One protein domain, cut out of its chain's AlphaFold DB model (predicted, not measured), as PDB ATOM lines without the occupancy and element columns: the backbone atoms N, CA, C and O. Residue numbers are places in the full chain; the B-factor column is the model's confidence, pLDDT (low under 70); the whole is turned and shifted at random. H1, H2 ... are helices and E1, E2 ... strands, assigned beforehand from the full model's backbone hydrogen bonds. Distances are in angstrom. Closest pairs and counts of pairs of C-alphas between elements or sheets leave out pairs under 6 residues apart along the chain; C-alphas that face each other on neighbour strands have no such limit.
ATOM      1  N   GLU A   5     -24.575  23.410 -40.635       91.88
ATOM      2  CA  GLU A   5     -24.730  23.389 -39.170       91.88
ATOM      3  C   GLU A   5     -25.656  24.500 -38.643       91.88
ATOM      4  O   GLU A   5     -26.147  24.444 -37.515       91.88
ATOM      5  N   ALA A   6     -25.918  25.511 -39.475       94.00
ATOM      6  CA  ALA A   6     -26.870  26.575 -39.201       94.00
ATOM      7  C   ALA A   6     -28.276  26.063 -38.841       94.00
ATOM      8  O   ALA A   6     -28.930  26.649 -37.978       94.00
ATOM      9  N   LEU A   7     -28.745  24.976 -39.468       93.19
ATOM     10  CA  LEU A   7     -30.072  24.425 -39.178       93.19
ATOM     11  C   LEU A   7     -30.132  23.785 -37.788       93.19
ATOM     12  O   LEU A   7     -31.130  23.936 -37.085       93.19
ATOM     13  N   ASP A   8     -29.073  23.091 -37.384       91.56
ATOM     14  CA  ASP A   8     -29.021  22.442 -36.077       91.56
ATOM     15  C   ASP A   8     -28.927  23.477 -34.954       91.56
ATOM     16  O   ASP A   8     -29.628  23.355 -33.951       91.56
ATOM     17  N   LEU A   9     -28.152  24.549 -35.158       91.12
ATOM     18  CA  LEU A   9     -28.121  25.689 -34.237       91.12
ATOM     19  C   LEU A   9     -29.490  26.366 -34.124       91.12
ATOM     20  O   LEU A   9     -29.951  26.624 -33.014       91.12
ATOM     21  N   LEU A  10     -30.167  26.600 -35.254       93.06
ATOM     22  CA  LEU A  10     -31.505  27.187 -35.253       93.06
ATOM     23  C   LEU A  10     -32.497  26.321 -34.465       93.06
ATOM     24  O   LEU A  10     -33.238  26.838 -33.635       93.06
ATOM     25  N   LYS A  11     -32.496  25.002 -34.685       90.81
ATOM     26  CA  LYS A  11     -33.354  24.067 -33.940       90.81
ATOM     27  C   LYS A  11     -33.018  24.048 -32.449       90.81
ATOM     28  O   LYS A  11     -33.926  24.024 -31.621       90.81
ATOM     29  N   ALA A  12     -31.733  24.075 -32.100       90.31
ATOM     30  CA  ALA A  12     -31.298  24.104 -30.709       90.31
ATOM     31  C   ALA A  12     -31.827  25.352 -29.983       90.31
ATOM     32  O   ALA A  12     -32.350  25.242 -28.877       90.31
ATOM     33  N   TRP A  13     -31.772  26.522 -30.621       91.38
ATOM     34  CA  TRP A  13     -32.302  27.766 -30.053       91.38
ATOM     35  C   TRP A  13     -33.839  27.811 -30.045       91.38
ATOM     36  O   TRP A  13     -34.433  28.210 -29.047       91.38
ATOM     37  N   GLY A  14     -34.492  27.305 -31.095       82.31
ATOM     38  CA  GLY A  14     -35.955  27.290 -31.224       82.31
ATOM     39  C   GLY A  14     -36.696  26.352 -30.255       82.31
ATOM     40  O   GLY A  14     -37.915  26.429 -30.147       82.31
ATOM     41  N   THR A  15     -35.995  25.477 -29.525       78.12
ATOM     42  CA  THR A  15     -36.590  24.533 -28.545       78.12
ATOM     43  C   THR A  15     -36.633  25.067 -27.108       78.12
ATOM     44  O   THR A  15     -36.801  24.298 -26.163       78.12
ATOM     45  N   GLY A  16     -36.506  26.386 -26.923       63.94
ATOM     46  CA  GLY A  16     -36.648  27.028 -25.612       63.94
ATOM     47  C   GLY A  16     -35.352  27.123 -24.805       63.94
ATOM     48  O   GLY A  16     -35.409  27.189 -23.580       63.94
ATOM     49  N   HIS A  17     -34.193  27.153 -25.473       62.47
ATOM     50  CA  HIS A  17     -32.918  27.533 -24.859       62.47
ATOM     51  C   HIS A  17     -32.665  29.035 -25.077       62.47
ATOM     52  O   HIS A  17     -32.099  29.408 -26.108       62.47
ATOM     53  N   PRO A  18     -33.069  29.920 -24.144       66.00
ATOM     54  CA  PRO A  18     -32.736  31.335 -24.249       66.00
ATOM     55  C   PRO A  18     -31.214  31.542 -24.180       66.00
ATOM     56  O   PRO A  18     -30.515  30.846 -23.442       66.00
ATOM     57  N   GLY A  19     -30.700  32.532 -24.916       72.44
ATOM     58  CA  GLY A  19     -29.306  32.982 -24.792       72.44
ATOM     59  C   GLY A  19     -28.310  32.400 -25.801       72.44
ATOM     60  O   GLY A  19     -27.102  32.456 -25.570       72.44
ATOM     61  N   GLY A  20     -28.785  31.860 -26.926       87.19
ATOM     62  CA  GLY A  20     -27.928  31.458 -28.040       87.19
ATOM     63  C   GLY A  20     -27.199  32.638 -28.689       87.19
ATOM     64  O   GLY A  20     -27.814  33.650 -29.009       87.19
ATOM     65  N   ILE A  21     -25.890  32.504 -28.930       93.31
ATOM     66  CA  ILE A  21     -25.119  33.477 -29.714       93.31
ATOM     67  C   ILE A  21     -24.293  32.775 -30.788       93.31
ATOM     68  O   ILE A  21     -23.630  31.766 -30.549       93.31
ATOM     69  N   GLY A  22     -24.316  33.339 -31.991       93.06
ATOM     70  CA  GLY A  22     -23.519  32.882 -33.119       93.06
ATOM     71  C   GLY A  22     -22.934  34.053 -33.891       93.06
ATOM     72  O   GLY A  22     -23.379  35.192 -33.780       93.06
ATOM     73  N   THR A  23     -21.917  33.768 -34.700       95.19
ATOM     74  CA  THR A  23     -21.342  34.749 -35.625       95.19
ATOM     75  C   THR A  23     -21.487  34.271 -37.062       95.19
ATOM     76  O   THR A  23     -21.334  33.083 -37.373       95.19
ATOM     77  N   ILE A  24     -21.785  35.212 -37.949       95.50
ATOM     78  CA  ILE A  24     -21.933  34.995 -39.383       95.50
ATOM     79  C   ILE A  24     -21.364  36.204 -40.119       95.50
ATOM     80  O   ILE A  24     -21.420  37.329 -39.622       95.50
ATOM     81  N   HIS A  25     -20.773  35.980 -41.288       95.44
ATOM     82  CA  HIS A  25     -20.293  37.083 -42.109       95.44
ATOM     83  C   HIS A  25     -21.449  37.699 -42.893       95.44
ATOM     84  O   HIS A  25     -22.027  37.048 -43.760       95.44
ATOM     85  N   ALA A  26     -21.751  38.960 -42.590       96.56
ATOM     86  CA  ALA A  26     -22.710  39.791 -43.305       96.56
ATOM     87  C   ALA A  26     -22.379  41.277 -43.102       96.56
ATOM     88  O   ALA A  26     -21.788  41.651 -42.090       96.56
ATOM     89  N   GLY A  27     -22.746  42.112 -44.076       95.56
ATOM     90  CA  GLY A  27     -22.512  43.560 -44.028       95.56
ATOM     91  C   GLY A  27     -23.652  44.379 -43.415       95.56
ATOM     92  O   GLY A  27     -23.458  45.559 -43.157       95.56
ATOM     93  N   THR A  28     -24.822  43.772 -43.201       97.38
ATOM     94  CA  THR A  28     -26.041  44.415 -42.675       97.38
ATOM     95  C   THR A  28     -26.855  43.418 -41.855       97.38
ATOM     96  O   THR A  28     -26.682  42.202 -42.017       97.38
ATOM     97  N   GLY A  29     -27.773  43.910 -41.015       97.50
ATOM     98  CA  GLY A  29     -28.655  43.069 -40.206       97.50
ATOM     99  C   GLY A  29     -29.511  42.138 -41.068       97.50
ATOM    100  O   GLY A  29     -29.506  40.919 -40.892       97.50
ATOM    101  N   ILE A  30     -30.149  42.700 -42.099       97.31
ATOM    102  CA  ILE A  30     -30.948  41.934 -43.068       97.31
ATOM    103  C   ILE A  30     -30.090  40.933 -43.856       97.31
ATOM    104  O   ILE A  30     -30.521  39.818 -44.154       97.31
ATOM    105  N   GLY A  31     -28.846  41.309 -44.167       97.88
ATOM    106  CA  GLY A  31     -27.891  40.445 -44.848       97.88
ATOM    107  C   GLY A  31     -27.508  39.230 -44.008       97.88
ATOM    108  O   GLY A  31     -27.326  38.150 -44.565       97.88
ATOM    109  N   ALA A  32     -27.434  39.370 -42.682       97.94
ATOM    110  CA  ALA A  32     -27.149  38.255 -41.783       97.94
ATOM    111  C   ALA A  32     -28.275  37.216 -41.792       97.94
ATOM    112  O   ALA A  32     -27.988  36.025 -41.908       97.94
ATOM    113  N   LEU A  33     -29.540  37.655 -41.754       97.94
ATOM    114  CA  LEU A  33     -30.708  36.766 -41.833       97.94
ATOM    115  C   LEU A  33     -30.764  36.030 -43.176       97.94
ATOM    116  O   LEU A  33     -30.917  34.811 -43.213       97.94
ATOM    117  N   ARG A  34     -30.542  36.743 -44.287       97.44
ATOM    118  CA  ARG A  34     -30.472  36.132 -45.625       97.44
ATOM    119  C   ARG A  34     -29.298  35.163 -45.759       97.44
ATOM    120  O   ARG A  34     -29.426  34.128 -46.405       97.44
ATOM    121  N   ARG A  35     -28.152  35.466 -45.142       97.62
ATOM    122  CA  ARG A  35     -27.009  34.548 -45.134       97.62
ATOM    123  C   ARG A  35     -27.304  33.300 -44.304       97.62
ATOM    124  O   ARG A  35     -26.928  32.215 -44.726       97.62
ATOM    125  N   LEU A  36     -27.982  33.435 -43.165       97.38
ATOM    126  CA  LEU A  36     -28.420  32.298 -42.357       97.38
ATOM    127  C   LEU A  36     -29.380  31.395 -43.145       97.38
ATOM    128  O   LEU A  36     -29.200  30.182 -43.159       97.38
ATOM    129  N   GLU A  37     -30.329  31.986 -43.870       96.94
ATOM    130  CA  GLU A  37     -31.225  31.272 -44.784       96.94
ATOM    131  C   GLU A  37     -30.458  30.490 -45.858       96.94
ATOM    132  O   GLU A  37     -30.714  29.303 -46.038       96.94
ATOM    133  N   GLN A  38     -29.461  31.104 -46.503       96.81
ATOM    134  CA  GLN A  38     -28.599  30.415 -47.472       96.81
ATOM    135  C   GLN A  38     -27.842  29.231 -46.858       96.81
ATOM    136  O   GLN A  38     -27.742  28.191 -47.495       96.81
ATOM    137  N   LEU A  39     -27.315  29.375 -45.638       97.50
ATOM    138  CA  LEU A  39     -26.614  28.282 -44.955       97.50
ATOM    139  C   LEU A  39     -27.567  27.131 -44.603       97.50
ATOM    140  O   LEU A  39     -27.213  25.967 -44.747       97.50
ATOM    141  N   ILE A  40     -28.793  27.439 -44.174       96.88
ATOM    142  CA  ILE A  40     -29.818  26.421 -43.895       96.88
ATOM    143  C   ILE A  40     -30.263  25.722 -45.185       96.88
ATOM    144  O   ILE A  40     -30.515  24.517 -45.172       96.88
ATOM    145  N   GLN A  41     -30.321  26.448 -46.302       97.06
ATOM    146  CA  GLN A  41     -30.665  25.908 -47.619       97.06
ATOM    147  C   GLN A  41     -29.681  24.821 -48.091       97.06
ATOM    148  O   GLN A  41     -30.053  23.982 -48.907       97.06
ATOM    149  N   GLU A  42     -28.452  24.787 -47.562       96.50
ATOM    150  CA  GLU A  42     -27.499  23.696 -47.818       96.50
ATOM    151  C   GLU A  42     -27.951  22.362 -47.190       96.50
ATOM    152  O   GLU A  42     -27.547  21.300 -47.658       96.50
ATOM    153  N   ALA A  43     -28.799  22.400 -46.154       96.25
ATOM    154  CA  ALA A  43     -29.277  21.224 -45.421       96.25
ATOM    155  C   ALA A  43     -30.693  20.772 -45.821       96.25
ATOM    156  O   ALA A  43     -31.032  19.597 -45.677       96.25
ATOM    157  N   VAL A  44     -31.551  21.696 -46.270       96.06
ATOM    158  CA  VAL A  44     -32.973  21.433 -46.555       96.06
ATOM    159  C   VAL A  44     -33.454  22.168 -47.800       96.06
ATOM    160  O   VAL A  44     -32.975  23.250 -48.116       96.06
ATOM    161  N   ILE A  45     -34.455  21.607 -48.487       95.62
ATOM    162  CA  ILE A  45     -35.039  22.200 -49.706       95.62
ATOM    163  C   ILE A  45     -35.900  23.426 -49.380       95.62
ATOM    164  O   ILE A  45     -35.859  24.418 -50.097       95.62
ATOM    165  N   THR A  46     -36.701  23.365 -48.315       95.94
ATOM    166  CA  THR A  46     -37.552  24.482 -47.883       95.94
ATOM    167  C   THR A  46     -36.998  25.053 -46.590       95.94
ATOM    168  O   THR A  46     -37.014  24.381 -45.559       95.94
ATOM    169  N   VAL A  47     -36.507  26.292 -46.638       96.81
ATOM    170  CA  VAL A  47     -35.976  26.963 -45.451       96.81
ATOM    171  C   VAL A  47     -37.128  27.428 -44.554       96.81
ATOM    172  O   VAL A  47     -38.026  28.130 -45.031       96.81
ATOM    173  N   PRO A  48     -37.118  27.102 -43.249       95.56
ATOM    174  CA  PRO A  48     -38.146  27.548 -42.313       95.56
ATOM    175  C   PRO A  48     -37.926  29.018 -41.908       95.56
ATOM    176  O   PRO A  48     -37.510  29.320 -40.793       95.56
ATOM    177  N   ARG A  49     -38.205  29.960 -42.820       96.62
ATOM    178  CA  ARG A  49     -37.964  31.408 -42.619       96.62
ATOM    179  C   ARG A  49     -38.711  31.994 -41.418       96.62
ATOM    180  O   ARG A  49     -38.174  32.861 -40.737       96.62
ATOM    181  N   ALA A  50     -39.919  31.501 -41.139       95.12
ATOM    182  CA  ALA A  50     -40.679  31.891 -39.949       95.12
ATOM    183  C   ALA A  50     -39.926  31.516 -38.663       95.12
ATOM    184  O   ALA A  50     -39.712  32.375 -37.818       95.12
ATOM    185  N   LEU A  51     -39.404  30.285 -38.584       94.81
ATOM    186  CA  LEU A  51     -38.606  29.833 -37.443       94.81
ATOM    187  C   LEU A  51     -37.336  30.675 -37.271       94.81
ATOM    188  O   LEU A  51     -36.988  31.023 -36.150       94.81
ATOM    189  N   ILE A  52     -36.655  31.035 -38.367       95.88
ATOM    190  CA  ILE A  52     -35.514  31.968 -38.314       95.88
ATOM    191  C   ILE A  52     -35.932  33.289 -37.662       95.88
ATOM    192  O   ILE A  52     -35.267  33.753 -36.740       95.88
ATOM    193  N   ALA A  53     -37.027  33.885 -38.131       96.06
ATOM    194  CA  ALA A  53     -37.485  35.183 -37.655       96.06
ATOM    195  C   ALA A  53     -38.029  35.153 -36.212       96.06
ATOM    196  O   ALA A  53     -38.000  36.177 -35.543       96.06
ATOM    197  N   GLU A  54     -38.510  33.997 -35.748       93.38
ATOM    198  CA  GLU A  54     -38.962  33.765 -34.369       93.38
ATOM    199  C   GLU A  54     -37.810  33.447 -33.407       93.38
ATOM    200  O   GLU A  54     -37.912  33.728 -32.220       93.38
ATOM    201  N   THR A  55     -36.726  32.843 -33.904       94.50
ATOM    202  CA  THR A  55     -35.611  32.371 -33.065       94.50
ATOM    203  C   THR A  55     -34.513  33.420 -32.904       94.50
ATOM    204  O   THR A  55     -33.788  33.414 -31.912       94.50
ATOM    205  N   ILE A  56     -34.324  34.291 -33.898       95.25
ATOM    206  CA  ILE A  56     -33.287  35.322 -33.861       95.25
ATOM    207  C   ILE A  56     -33.892  36.620 -33.342       95.25
ATOM    208  O   ILE A  56     -34.622  37.273 -34.072       95.25
ATOM    209  N   ASP A  57     -33.531  37.035 -32.129       95.12
ATOM    210  CA  ASP A  57     -34.048  38.281 -31.541       95.12
ATOM    211  C   ASP A  57     -33.310  39.532 -32.044       95.12
ATOM    212  O   ASP A  57     -33.907  40.576 -32.326       95.12
ATOM    213  N   LEU A  58     -31.978  39.443 -32.128       96.19
ATOM    214  CA  LEU A  58     -31.083  40.571 -32.376       96.19
ATOM    215  C   LEU A  58     -29.976  40.211 -33.366       96.19
ATOM    216  O   LEU A  58     -29.407  39.121 -33.338       96.19
ATOM    217  N   VAL A  59     -29.599  41.192 -34.184       97.56
ATOM    218  CA  VAL A  59     -28.429  41.136 -35.059       97.56
ATOM    219  C   VAL A  59     -27.534  42.340 -34.787       97.56
ATOM    220  O   VAL A  59     -27.943  43.488 -34.949       97.56
ATOM    221  N   ALA A  60     -26.289  42.068 -34.401       97.44
ATOM    222  CA  ALA A  60     -25.249  43.072 -34.205       97.44
ATOM    223  C   ALA A  60     -24.233  43.008 -35.352       97.44
ATOM    224  O   ALA A  60     -23.494  42.029 -35.490       97.44
ATOM    225  N   VAL A  61     -24.167  44.057 -36.169       97.88
ATOM    226  CA  VAL A  61     -23.208  44.154 -37.275       97.88
ATOM    227  C   VAL A  61     -21.982  44.916 -36.804       97.88
ATOM    228  O   VAL A  61     -22.062  46.078 -36.407       97.88
ATOM    229  N   LEU A  62     -20.822  44.269 -36.875       96.62
ATOM    230  CA  LEU A  62     -19.541  44.885 -36.547       96.62
ATOM    231  C   LEU A  62     -18.819  45.292 -37.832       96.62
ATOM    232  O   LEU A  62     -18.671  44.484 -38.746       96.62
ATOM    233  N   SER A  63     -18.324  46.526 -37.876       94.88
ATOM    234  CA  SER A  63     -17.520  47.051 -38.988       94.88
ATOM    235  C   SER A  63     -16.161  47.546 -38.498       94.88
ATOM    236  O   SER A  63     -15.930  47.666 -37.295       94.88
ATOM    237  N   GLY A  64     -15.259  47.848 -39.432       94.00
ATOM    238  CA  GLY A  64     -13.894  48.268 -39.119       94.00
ATOM    239  C   GLY A  64     -12.969  47.099 -38.771       94.00
ATOM    240  O   GLY A  64     -13.353  45.930 -38.801       94.00
ATOM    241  N   ARG A  65     -11.704  47.416 -38.489       93.44
ATOM    242  CA  ARG A  65     -10.644  46.443 -38.180       93.44
ATOM    243  C   ARG A  65      -9.785  46.956 -37.027       93.44
ATOM    244  O   ARG A  65      -9.636  48.165 -36.871       93.44
ATOM    245  N   GLY A  66      -9.202  46.038 -36.256       94.00
ATOM    246  CA  GLY A  66      -8.348  46.381 -35.115       94.00
ATOM    247  C   GLY A  66      -9.062  47.295 -34.117       94.00
ATOM    248  O   GLY A  66     -10.217  47.048 -33.772       94.00
ATOM    249  N   SER A  67      -8.391  48.371 -33.704       94.25
ATOM    250  CA  SER A  67      -8.930  49.383 -32.786       94.25
ATOM    251  C   SER A  67     -10.087  50.207 -33.362       94.25
ATOM    252  O   SER A  67     -10.855  50.778 -32.599       94.25
ATOM    253  N   ALA A  68     -10.264  50.242 -34.687       94.69
ATOM    254  CA  ALA A  68     -11.385  50.931 -35.331       94.69
ATOM    255  C   ALA A  68     -12.659  50.068 -35.412       94.69
ATOM    256  O   ALA A  68     -13.633  50.460 -36.067       94.69
ATOM    257  N   ARG A  69     -12.647  48.862 -34.819       95.62
ATOM    258  CA  ARG A  69     -13.798  47.959 -34.823       95.62
ATOM    259  C   ARG A  69     -14.915  48.535 -33.955       95.62
ATOM    260  O   ARG A  69     -14.707  48.817 -32.781       95.62
ATOM    261  N   ARG A  70     -16.107  48.671 -34.531       95.12
ATOM    262  CA  ARG A  70     -17.274  49.263 -33.867       95.12
ATOM    263  C   ARG A  70     -18.565  48.549 -34.241       95.12
ATOM    264  O   ARG A  70     -18.644  47.922 -35.301       95.12
ATOM    265  N   LEU A  71     -19.576  48.695 -33.391       96.19
ATOM    266  CA  LEU A  71     -20.955  48.338 -33.708       96.19
ATOM    267  C   LEU A  71     -21.490  49.327 -34.750       96.19
ATOM    268  O   LEU A  71     -21.544  50.526 -34.495       96.19
ATOM    269  N   ALA A  72     -21.790  48.831 -35.946       95.50
ATOM    270  CA  ALA A  72     -22.311  49.628 -37.054       95.50
ATOM    271  C   ALA A  72     -23.841  49.635 -37.089       95.50
ATOM    272  O   ALA A  72     -24.442  50.631 -37.470       95.50
ATOM    273  N   GLU A  73     -24.450  48.521 -36.696       96.38
ATOM    274  CA  GLU A  73     -25.895  48.331 -36.685       96.38
ATOM    275  C   GLU A  73     -26.243  47.395 -35.530       96.38
ATOM    276  O   GLU A  73     -25.576  46.375 -35.331       96.38
ATOM    277  N   LEU A  74     -27.291  47.734 -34.784       97.56
ATOM    278  CA  LEU A  74     -27.948  46.820 -33.863       97.56
ATOM    279  C   LEU A  74     -29.425  46.774 -34.228       97.56
ATOM    280  O   LEU A  74     -30.140  47.761 -34.048       97.56
ATOM    281  N   ALA A  75     -29.860  45.643 -34.764       97.56
ATOM    282  CA  ALA A  75     -31.202  45.457 -35.283       97.56
ATOM    283  C   ALA A  75     -31.956  44.408 -34.465       97.56
ATOM    284  O   ALA A  75     -31.423  43.331 -34.205       97.56
ATOM    285  N   ARG A  76     -33.196  44.715 -34.088       97.62
ATOM    286  CA  ARG A  76     -34.177  43.755 -33.585       97.62
ATOM    287  C   ARG A  76     -34.917  43.134 -34.758       97.62
ATOM    288  O   ARG A  76     -35.268  43.841 -35.701       97.62
ATOM    289  N   VAL A  77     -35.157  41.832 -34.695       97.25
ATOM    290  CA  VAL A  77     -35.967  41.119 -35.683       97.25
ATOM    291  C   VAL A  77     -37.424  41.147 -35.236       97.25
ATOM    292  O   VAL A  77     -37.755  40.730 -34.133       97.25
ATOM    293  N   ASP A  78     -38.304  41.661 -36.089       96.81
ATOM    294  CA  ASP A  78     -39.732  41.825 -35.792       96.81
ATOM    295  C   ASP A  78     -40.598  40.779 -36.522       96.81
ATOM    296  O   ASP A  78     -41.803  40.986 -36.707       96.81
ATOM    297  N   GLY A  79     -39.993  39.692 -37.007       97.12
ATOM    298  CA  GLY A  79     -40.661  38.643 -37.777       97.12
ATOM    299  C   GLY A  79     -40.594  38.833 -39.300       97.12
ATOM    300  O   GLY A  79     -39.705  39.497 -39.837       97.12
ATOM    301  N   LEU A  80     -41.559  38.240 -40.009       97.62
ATOM    302  CA  LEU A  80     -41.747  38.402 -41.455       97.62
ATOM    303  C   LEU A  80     -42.810  39.473 -41.756       97.62
ATOM    304  O   LEU A  80     -43.826  39.585 -41.068       97.62
ATOM    305  N   GLY A  81     -42.574  40.271 -42.795       95.12
ATOM    306  CA  GLY A  81     -43.524  41.244 -43.323       95.12
ATOM    307  C   GLY A  81     -44.582  40.614 -44.244       95.12
ATOM    308  O   GLY A  81     -44.471  39.446 -44.615       95.12
ATOM    309  N   PRO A  82     -45.594  41.389 -44.684       92.25
ATOM    310  CA  PRO A  82     -46.660  40.905 -45.574       92.25
ATOM    311  C   PRO A  82     -46.172  40.403 -46.941       92.25
ATOM    312  O   PRO A  82     -46.835  39.600 -47.584       92.25
ATOM    313  N   ASN A  83     -45.007  40.875 -47.388       92.12
ATOM    314  CA  ASN A  83     -44.330  40.420 -48.603       92.12
ATOM    315  C   ASN A  83     -43.498  39.140 -48.388       92.12
ATOM    316  O   ASN A  83     -42.824  38.684 -49.309       92.12
ATOM    317  N   GLY A  84     -43.498  38.595 -47.171       90.31
ATOM    318  CA  GLY A  84     -42.689  37.454 -46.778       90.31
ATOM    319  C   GLY A  84     -41.206  37.767 -46.579       90.31
ATOM    320  O   GLY A  84     -40.443  36.823 -46.424       90.31
ATOM    321  N   ASP A  85     -40.755  39.026 -46.597       95.19
ATOM    322  CA  ASP A  85     -39.360  39.369 -46.276       95.19
ATOM    323  C   ASP A  85     -39.169  39.629 -44.777       95.19
ATOM    324  O   ASP A  85     -40.129  39.935 -44.068       95.19
ATOM    325  N   TYR A  86     -37.942  39.504 -44.273       97.94
ATOM    326  CA  TYR A  86     -37.667  39.788 -42.864       97.94
ATOM    327  C   TYR A  86     -37.864  41.275 -42.568       97.94
ATOM    328  O   TYR A  86     -37.402  42.143 -43.312       97.94
ATOM    329  N   ARG A  87     -38.514  41.567 -41.443       97.56
ATOM    330  CA  ARG A  87     -38.655  42.918 -40.910       97.56
ATOM    331  C   ARG A  87     -37.704  43.086 -39.736       97.56
ATOM    332  O   ARG A  87     -37.721  42.282 -38.808       97.56
ATOM    333  N   ILE A  88     -36.900  44.142 -39.782       97.38
ATOM    334  CA  ILE A  88     -35.987  44.504 -38.701       97.38
ATOM    335  C   ILE A  88     -36.126  45.988 -38.361       97.38
ATOM    336  O   ILE A  88     -36.389  46.806 -39.246       97.38
ATOM    337  N   THR A  89     -35.918  46.339 -37.095       97.00
ATOM    338  CA  THR A  89     -35.909  47.723 -36.602       97.00
ATOM    339  C   THR A  89     -34.652  48.004 -35.780       97.00
ATOM    340  O   THR A  89     -34.091  47.081 -35.192       97.00
ATOM    341  N   PRO A  90     -34.159  49.254 -35.714       96.69
ATOM    342  CA  PRO A  90     -33.051  49.594 -34.824       96.69
ATOM    343  C   PRO A  90     -33.391  49.269 -33.362       96.69
ATOM    344  O   PRO A  90     -34.426  49.697 -32.854       96.69
ATOM    345  N   ALA A  91     -32.521  48.524 -32.678       92.38
ATOM    346  CA  ALA A  91     -32.725  48.136 -31.279       92.38
ATOM    347  C   ALA A  91     -32.299  49.230 -30.285       92.38
ATOM    348  O   ALA A  91     -32.727  49.228 -29.132       92.38
TER     349      ALA A  91
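AT A GLANCE: This is residues 5 to 91 of the 99 residues of a protein of Afipia felis (UniProt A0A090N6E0). A strongly twisted sheet of three strands curls round the first half of one helix, H2, while H1 packs across the other end of H2, away from the sheet. H3 packs on H1 and on strand E2, the three helices cross one another steeply, and the turn of the E1 and E2 hairpin reaches out to one end of the longest axis. The printed part has 87 residues with three named helices and then three named strands, in the order H1 H2 H3 E1 E2 E3. The sheet's order is E1, E2, E3, antiparallel throughout, and the class is mixed, helices and strands. The whole is compact, with a radius of gyration of the C-alphas of 13.2 A and spans of 40 by 29 by 24 A.

HOW THE PARTS SIT: H1, residues 5 to 14, touches H2, residues 29 to 41, which meets it with residues 36 to 40 alone; the closest C-alphas, of Leu 7 and Ile 40, are 5.1 A apart. Their lines stand at a steep tilt of 69 degrees, only just short of about perpendicular, opposite ways. H1 touches H3, residues 49 to 55, at a steep tilt of 56 degrees, the same way, closest at the C-alphas of Gly 14 and Thr 55, 5.4 A. H2 and H3 only just touch, with 3 pairs of C-alphas within 8 A, the closest those of Glu 37 and Arg 49 at 7.1 A. E1, residues 58 to 63, E2, residues 70 to 80, and E3, residues 86 to 90, form a meander, each strand the antiparallel neighbour of the one before. In the hairpin of E1 and E2, N 59 and O 75 are 2.8 A apart, within hydrogen-bond range; in that of E2 and E3, N 78 and O 87 are 2.8 A apart. H2 is on one face of this sheet, making two layers, a helix over a sheet; the closest C-alphas of H2 and E1, of Gly 29 and Val 59, are 5.5 A apart. H3 is on the sheet too, at a height of 6.7 A, with the C-alphas of Ala 53 and Gly 79 4.7 A apart, its closest to E2. H1 is not on the sheet and is apart from E1, E2 and E3. In H1, H2 and H3 every O i to N i+4 pair is within hydrogen-bond range.

IN THESE COORDINATES: H1 begins at C-alpha 5, (-24.730, 23.389, -39.170), and measures 14.3 A. H2 measures 18.8 A from C-alpha 29, (-28.655, 43.069, -40.206), and H3 9.9 A. E1 measures 16.4 A, E2 27.8 A and E3 13.5 A, ending at C-alpha 90, (-33.051, 49.594, -34.824).

THE WHOLE: The two C-alphas farthest apart, of Ile 45 and Ser 67, are 41.3 A apart. The printed part has no cut; the link from H1 to H2, residues 15 to 28, is long. The mean pLDDT of the printed part is 93.7, with residues 16 to 18 under 70.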